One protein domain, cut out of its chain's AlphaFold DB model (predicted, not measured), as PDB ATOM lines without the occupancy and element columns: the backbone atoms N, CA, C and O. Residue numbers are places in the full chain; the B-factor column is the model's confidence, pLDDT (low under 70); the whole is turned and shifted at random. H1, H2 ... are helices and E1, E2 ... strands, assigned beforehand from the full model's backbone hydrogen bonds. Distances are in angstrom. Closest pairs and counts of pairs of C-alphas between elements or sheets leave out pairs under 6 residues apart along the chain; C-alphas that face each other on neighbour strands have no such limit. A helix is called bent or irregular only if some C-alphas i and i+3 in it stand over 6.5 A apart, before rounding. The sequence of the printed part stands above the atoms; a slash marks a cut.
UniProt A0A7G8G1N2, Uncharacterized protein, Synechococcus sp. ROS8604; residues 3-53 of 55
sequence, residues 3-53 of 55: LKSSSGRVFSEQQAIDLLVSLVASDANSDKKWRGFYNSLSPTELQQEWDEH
ATOM      1  N   LEU A   3     133.864 130.032 163.792       91.38
ATOM      2  CA  LEU A   3     134.903 129.809 162.786       91.38
ATOM      3  C   LEU A   3     134.320 129.017 161.620       91.38
ATOM      4  O   LEU A   3     133.531 128.092 161.817       91.38
ATOM      5  N   LYS A   4     134.661 129.398 160.388       92.81
ATOM      6  CA  LYS A   4     134.112 128.784 159.174       92.81
ATOM      7  C   LYS A   4     135.227 128.152 158.367       92.81
ATOM      8  O   LYS A   4     136.240 128.786 158.122       92.81
ATOM      9  N   SER A   5     135.021 126.914 157.946       91.81
ATOM     10  CA  SER A   5     135.882 126.290 156.931       91.81
ATOM     11  C   SER A   5     135.470 126.720 155.522       91.81
ATOM     12  O   SER A   5     134.309 127.086 155.307       91.81
ATOM     13  N   SER A   6     136.356 126.543 154.542       88.31
ATOM     14  CA  SER A   6     136.068 126.682 153.102       88.31
ATOM     15  C   SER A   6     134.853 125.880 152.634       88.31
ATOM     16  O   SER A   6     134.148 126.283 151.712       88.31
ATOM     17  N   SER A   7     134.555 124.756 153.293       87.69
ATOM     18  CA  SER A   7     133.371 123.935 153.001       87.69
ATOM     19  C   SER A   7     132.039 124.560 153.457       87.69
ATOM     20  O   SER A   7     130.976 123.987 153.230       87.69
ATOM     21  N   GLY A   8     132.078 125.713 154.133       89.06
ATOM     22  CA  GLY A   8     130.910 126.392 154.701       89.06
ATOM     23  C   GLY A   8     130.474 125.854 156.066       89.06
ATOM     24  O   GLY A   8     129.514 126.359 156.650       89.06
ATOM     25  N   ARG A   9     131.174 124.849 156.610       92.50
ATOM     26  CA  ARG A   9     130.900 124.318 157.949       92.50
ATOM     27  C   ARG A   9     131.330 125.314 159.022       92.50
ATOM     28  O   ARG A   9     132.447 125.829 158.961       92.50
ATOM     29  N   VAL A  10     130.441 125.537 159.987       93.81
ATOM     30  CA  VAL A  10     130.641 126.418 161.143       93.81
ATOM     31  C   VAL A  10     131.077 125.587 162.347       93.81
ATOM     32  O   VAL A  10     130.506 124.527 162.611       93.81
ATOM     33  N   PHE A  11     132.067 126.090 163.071       94.00
ATOM     34  CA  PHE A  11     132.613 125.510 164.285       94.00
ATOM     35  C   PHE A  11     132.527 126.532 165.413       94.00
ATOM     36  O   PHE A  11     132.753 127.729 165.210       94.00
ATOM     37  N   SER A  12     132.207 126.055 166.614       94.88
ATOM     38  CA  SER A  12     132.412 126.866 167.809       94.88
ATOM     39  C   SER A  12     133.907 127.048 168.068       94.88
ATOM     40  O   SER A  12     134.733 126.252 167.625       94.88
ATOM     41  N   GLU A  13     134.250 128.075 168.836       93.75
ATOM     42  CA  GLU A  13     135.622 128.338 169.277       93.75
ATOM     43  C   GLU A  13     136.304 127.090 169.868       93.75
ATOM     44  O   GLU A  13     137.377 126.703 169.422       93.75
ATOM     45  N   GLN A  14     135.638 126.387 170.792       94.12
ATOM     46  CA  GLN A  14     136.185 125.169 171.402       94.12
ATOM     47  C   GLN A  14     136.365 124.028 170.390       94.12
ATOM     48  O   GLN A  14     137.365 123.321 170.445       94.12
ATOM     49  N   GLN A  15     135.442 123.869 169.432       95.06
ATOM     50  CA  GLN A  15     135.585 122.858 168.378       95.06
ATOM     51  C   GLN A  15     136.763 123.154 167.451       95.06
ATOM     52  O   GLN A  15     137.458 122.235 167.029       95.06
ATOM     53  N   ALA A  16     136.986 124.426 167.126       94.44
ATOM     54  CA  ALA A  16     138.115 124.826 166.305       94.44
ATOM     55  C   ALA A  16     139.445 124.639 167.037       94.44
ATOM     56  O   ALA A  16     140.386 124.109 166.456       94.44
ATOM     57  N   ILE A  17     139.498 124.997 168.324       95.38
ATOM     58  CA  ILE A  17     140.653 124.736 169.188       95.38
ATOM     59  C   ILE A  17     140.961 123.236 169.222       95.38
ATOM     60  O   ILE A  17     142.108 122.854 169.026       95.38
ATOM     61  N   ASP A  18     139.957 122.379 169.416       95.25
ATOM     62  CA  ASP A  18     140.158 120.924 169.421       95.25
ATOM     63  C   ASP A  18     140.742 120.413 168.096       95.25
ATOM     64  O   ASP A  18     141.643 119.570 168.094       95.25
ATOM     65  N   LEU A  19     140.278 120.949 166.964       95.12
ATOM     66  CA  LEU A  19     140.807 120.602 165.645       95.12
ATOM     67  C   LEU A  19     142.245 121.093 165.453       95.12
ATOM     68  O   LEU A  19     143.090 120.309 165.025       95.12
ATOM     69  N   LEU A  20     142.544 122.341 165.813       94.94
ATOM     70  CA  LEU A  20     143.893 122.909 165.750       94.94
ATOM     71  C   LEU A  20     144.874 122.100 166.605       94.94
ATOM     72  O   LEU A  20     145.916 121.675 166.114       94.94
ATOM     73  N   VAL A  21     144.505 121.782 167.851       95.75
ATOM     74  CA  VAL A  21     145.309 120.926 168.737       95.75
ATOM     75  C   VAL A  21     145.553 119.561 168.104       95.75
ATOM     76  O   VAL A  21     146.684 119.079 168.134       95.75
ATOM     77  N   SER A  22     144.536 118.956 167.483       94.44
ATOM     78  CA  SER A  22     144.672 117.639 166.848       94.44
ATOM     79  C   SER A  22     145.669 117.604 165.681       94.44
ATOM     80  O   SER A  22     146.191 116.535 165.372       94.44
ATOM     81  N   LEU A  23     145.971 118.752 165.058       93.25
ATOM     82  CA  LEU A  23     146.991 118.845 164.009       93.25
ATOM     83  C   LEU A  23     148.420 118.846 164.564       93.25
ATOM     84  O   LEU A  23     149.334 118.358 163.900       93.25
ATOM     85  N   VAL A  24     148.624 119.413 165.755       92.25
ATOM     86  CA  VAL A  24     149.962 119.718 166.296       92.25
ATOM     87  C   VAL A  24     150.361 118.855 167.495       92.25
ATOM     88  O   VAL A  24     151.548 118.743 167.810       92.25
ATOM     89  N   ALA A  25     149.400 118.239 168.187       93.94
ATOM     90  CA  ALA A  25     149.646 117.412 169.359       93.94
ATOM     91  C   ALA A  25     149.801 115.932 168.983       93.94
ATOM     92  O   ALA A  25     148.857 115.275 168.552       93.94
ATOM     93  N   SER A  26     150.993 115.379 169.209       91.19
ATOM     94  CA  SER A  26     151.295 113.953 169.014       91.19
ATOM     95  C   SER A  26     151.154 113.109 170.288       91.19
ATOM     96  O   SER A  26     151.196 111.881 170.225       91.19
ATOM     97  N   ASP A  27     151.003 113.750 171.448       91.56
ATOM     98  CA  ASP A  27     150.904 113.106 172.754       91.56
ATOM     99  C   ASP A  27     150.067 113.944 173.739       91.56
ATOM    100  O   ASP A  27     149.802 115.126 173.522       91.56
ATOM    101  N   ALA A  28     149.671 113.332 174.859       88.56
ATOM    102  CA  ALA A  28     148.793 113.953 175.854       88.56
ATOM    103  C   ALA A  28     149.408 115.160 176.592       88.56
ATOM    104  O   ALA A  28     148.675 115.986 177.139       88.56
ATOM    105  N   ASN A  29     150.737 115.266 176.659       90.38
ATOM    106  CA  ASN A  29     151.409 116.420 177.251       90.38
ATOM    107  C   ASN A  29     151.435 117.590 176.257       90.38
ATOM    108  O   ASN A  29     151.159 118.732 176.629       90.38
ATOM    109  N   SER A  30     151.692 117.288 174.982       91.38
ATOM    110  CA  SER A  30     151.597 118.251 173.886       91.38
ATOM    111  C   SER A  30     150.164 118.762 173.689       91.38
ATOM    112  O   SER A  30     149.991 119.963 173.502       91.38
ATOM    113  N   ASP A  31     149.143 117.908 173.831       94.88
ATOM    114  CA  ASP A  31     147.723 118.301 173.782       94.88
ATOM    115  C   ASP A  31     147.415 119.411 174.789       94.88
ATOM    116  O   ASP A  31     146.995 120.503 174.411       94.88
ATOM    117  N   LYS A  32     147.732 119.184 176.070       94.00
ATOM    118  CA  LYS A  32     147.497 120.173 177.131       94.00
ATOM    119  C   LYS A  32     148.213 121.492 176.865       94.00
ATOM    120  O   LYS A  32     147.645 122.555 177.110       94.00
ATOM    121  N   LYS A  33     149.454 121.428 176.369       95.12
ATOM    122  CA  LYS A  33     150.247 122.614 176.030       95.12
ATOM    123  C   LYS A  33     149.585 123.413 174.908       95.12
ATOM    124  O   LYS A  33     149.354 124.608 175.078       95.12
ATOM    125  N   TRP A  34     149.281 122.766 173.786       95.50
ATOM    126  CA  TRP A  34     148.700 123.426 172.618       95.50
ATOM    127  C   TRP A  34     147.288 123.922 172.887       95.50
ATOM    128  O   TRP A  34     146.948 125.039 172.518       95.50
ATOM    129  N   ARG A  35     146.492 123.160 173.635       95.56
ATOM    130  CA  ARG A  35     145.169 123.597 174.070       95.56
ATOM    131  C   ARG A  35     145.251 124.843 174.943       95.56
ATOM    132  O   ARG A  35     144.466 125.763 174.746       95.56
ATOM    133  N   GLY A  36     146.208 124.906 175.870       95.06
ATOM    134  CA  GLY A  36     146.470 126.109 176.663       95.06
ATOM    135  C   GLY A  36     146.891 127.303 175.802       95.06
ATOM    136  O   GLY A  36     146.387 128.402 176.008       95.06
ATOM    137  N   PHE A  37     147.756 127.074 174.809       95.69
ATOM    138  CA  PHE A  37     148.172 128.093 173.845       95.69
ATOM    139  C   PHE A  37     146.979 128.652 173.057       95.69
ATOM    140  O   PHE A  37     146.715 129.849 173.145       95.69
ATOM    141  N   TYR A  38     146.194 127.806 172.384       95.88
ATOM    142  CA  TYR A  38     145.051 128.253 171.580       95.88
ATOM    143  C   TYR A  38     143.939 128.910 172.413       95.88
ATOM    144  O   TYR A  38     143.313 129.852 171.944       95.88
ATOM    145  N   ASN A  39     143.720 128.483 173.665       94.56
ATOM    146  CA  ASN A  39     142.786 129.166 174.575       94.56
ATOM    147  C   ASN A  39     143.306 130.528 175.071       94.56
ATOM    148  O   ASN A  39     142.523 131.320 175.588       94.56
ATOM    149  N   SER A  40     144.613 130.794 174.970       95.88
ATOM    150  CA  SER A  40     145.198 132.089 175.341       95.88
ATOM    151  C   SER A  40     145.183 133.112 174.204       95.88
ATOM    152  O   SER A  40     145.427 134.291 174.458       95.88
ATOM    153  N   LEU A  41     144.895 132.672 172.975       94.75
ATOM    154  CA  LEU A  41     144.841 133.537 171.803       94.75
ATOM    155  C   LEU A  41     143.630 134.465 171.848       94.75
ATOM    156  O   LEU A  41     142.534 134.098 172.278       94.75
ATOM    157  N   SER A  42     143.817 135.671 171.321       94.81
ATOM    158  CA  SER A  42     142.708 136.571 171.029       94.81
ATOM    159  C   SER A  42     141.842 135.990 169.901       94.81
ATOM    160  O   SER A  42     142.355 135.267 169.046       94.81
ATOM    161  N   PRO A  43     140.557 136.377 169.790       92.50
ATOM    162  CA  PRO A  43     139.687 135.930 168.699       92.50
ATOM    163  C   PRO A  43     140.291 136.129 167.298       92.50
ATOM    164  O   PRO A  43     140.174 135.263 166.440       92.50
ATOM    165  N   THR A  44     140.979 137.252 167.069       94.25
ATOM    166  CA  THR A  44     141.640 137.545 165.787       94.25
ATOM    167  C   THR A  44     142.814 136.609 165.500       94.25
ATOM    168  O   THR A  44     142.981 136.175 164.367       94.25
ATOM    169  N   GLU A  45     143.613 136.283 166.517       95.50
ATOM    170  CA  GLU A  45     144.755 135.370 166.379       95.50
ATOM    171  C   GLU A  45     144.262 133.945 166.112       95.50
ATOM    172  O   GLU A  45     144.762 133.272 165.219       95.50
ATOM    173  N   LEU A  46     143.207 133.517 166.812       94.69
ATOM    174  CA  LEU A  46     142.584 132.217 166.574       94.69
ATOM    175  C   LEU A  46     141.957 132.118 165.173       94.69
ATOM    176  O   LEU A  46     142.049 131.070 164.540       94.69
ATOM    177  N   GLN A  47     141.339 133.198 164.676       93.69
ATOM    178  CA  GLN A  47     140.844 133.274 163.295       93.69
ATOM    179  C   GLN A  47     141.982 133.081 162.293       93.69
ATOM    180  O   GLN A  47     141.820 132.336 161.336       93.69
ATOM    181  N   GLN A  48     143.119 133.740 162.518       94.38
ATOM    182  CA  GLN A  48     144.268 133.657 161.626       94.38
ATOM    183  C   GLN A  48     144.832 132.232 161.568       94.38
ATOM    184  O   GLN A  48     144.965 131.688 160.477       94.38
ATOM    185  N   GLU A  49     145.077 131.607 162.723       94.31
ATOM    186  CA  GLU A  49     145.550 130.214 162.797       94.31
ATOM    187  C   GLU A  49     144.566 129.247 162.122       94.31
ATOM    188  O   GLU A  49     144.955 128.304 161.437       94.31
ATOM    189  N   TRP A  50     143.262 129.479 162.296       94.44
ATOM    190  CA  TRP A  50     142.231 128.684 161.637       94.44
ATOM    191  C   TRP A  50     142.260 128.846 160.113       94.44
ATOM    192  O   TRP A  50     142.228 127.850 159.388       94.44
ATOM    193  N   ASP A  51     142.338 130.083 159.624       93.00
ATOM    194  CA  ASP A  51     142.345 130.398 158.197       93.00
ATOM    195  C   ASP A  51     143.588 129.810 157.495       93.00
ATOM    196  O   ASP A  51     143.483 129.372 156.354       93.00
ATOM    197  N   GLU A  52     144.741 129.697 158.166       92.56
ATOM    198  CA  GLU A  52     145.942 129.052 157.599       92.56
ATOM    199  C   GLU A  52     145.756 127.560 157.283       92.56
ATOM    200  O   GLU A  52     146.420 127.015 156.396       92.56
ATOM    201  N   HIS A  53     144.843 126.890 157.982       89.56
ATOM    202  CA  HIS A  53     144.626 125.450 157.856       89.56
ATOM    203  C   HIS A  53     143.292 125.081 157.184       89.56
ATOM    204  O   HIS A  53     143.172 123.978 156.642       89.56
TER     205      HIS A  53
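Overview. This is residues 3 to 53 of the 55 residues of an uncharacterized protein of Synechococcus sp. ROS8604 (UniProt A0A7G8G1N2). H2, the longest helix by residues, makes a splayed helical hairpin with H1, and H3 folds back from the end of H2 to come near H1 and H2, so that the three helix centres make a triangle. Before H1, the printed part begins with a small loop of chain that folds back, residues 3 to 4 pairing antiparallel with residues 10 to 11 of the short strand E1. The printed part has 51 residues, with one named strand and three named helices in the order E1, H1, H2, H3, and its class is mostly helix. It is compact, with a radius of gyration of the C-alphas of 10.7 A, and elongated, spanning 32 by 21 by 17 A.

Along the chain. H2 is residues 28 to 40, 18.5 A from first to last C-alpha, beginning at C-alpha 28 (148.793, 113.953, 175.854). H1 is residues 13 to 24, 17.0 A long. H3 is residues 43 to 53, 15.9 A long, ending at C-alpha 53 (144.626, 125.450, 157.856). E1 is residues 10 to 12, 6.9 A long, beginning at C-alpha 10 (130.641, 126.418, 161.143). No helix is bent or irregular.

Arrangement. H2 and H1 touch and form a hairpin; their closest C-alphas, of Trp 34 and Val 21, are 5.7 A apart. They run opposite ways at a steep tilt of 44 degrees. H3 is close to H1 but not clearly touching it; the closest C-alphas, of Trp 50 and Leu 20, are 7.3 A apart. H1 and H3 run the same way at a steep tilt of 45 degrees. H3 and H2 are also close but not clearly touching, with the closest C-alphas, of Leu 46 and Tyr 38, 6.8 A apart. They run opposite ways at a steep tilt of 52 degrees. E1 meets H1 only through their link, is apart from H2 and H3, and pairs with no named strand. O i to N i+4 pairs are within hydrogen-bond range in 7 of 8 cases in H1, 8 of 9 in H2 and 6 of 7 in H3.

Size, cuts and confidence. The two C-alphas farthest apart, of Gly 8 and Asn 29, are 32.1 A apart. The printed part has no cut, and the links E1 to H1, H1 to H2 and H2 to H3 are tight. The mean pLDDT of the printed part is 93.5, and no printed residue is under 70.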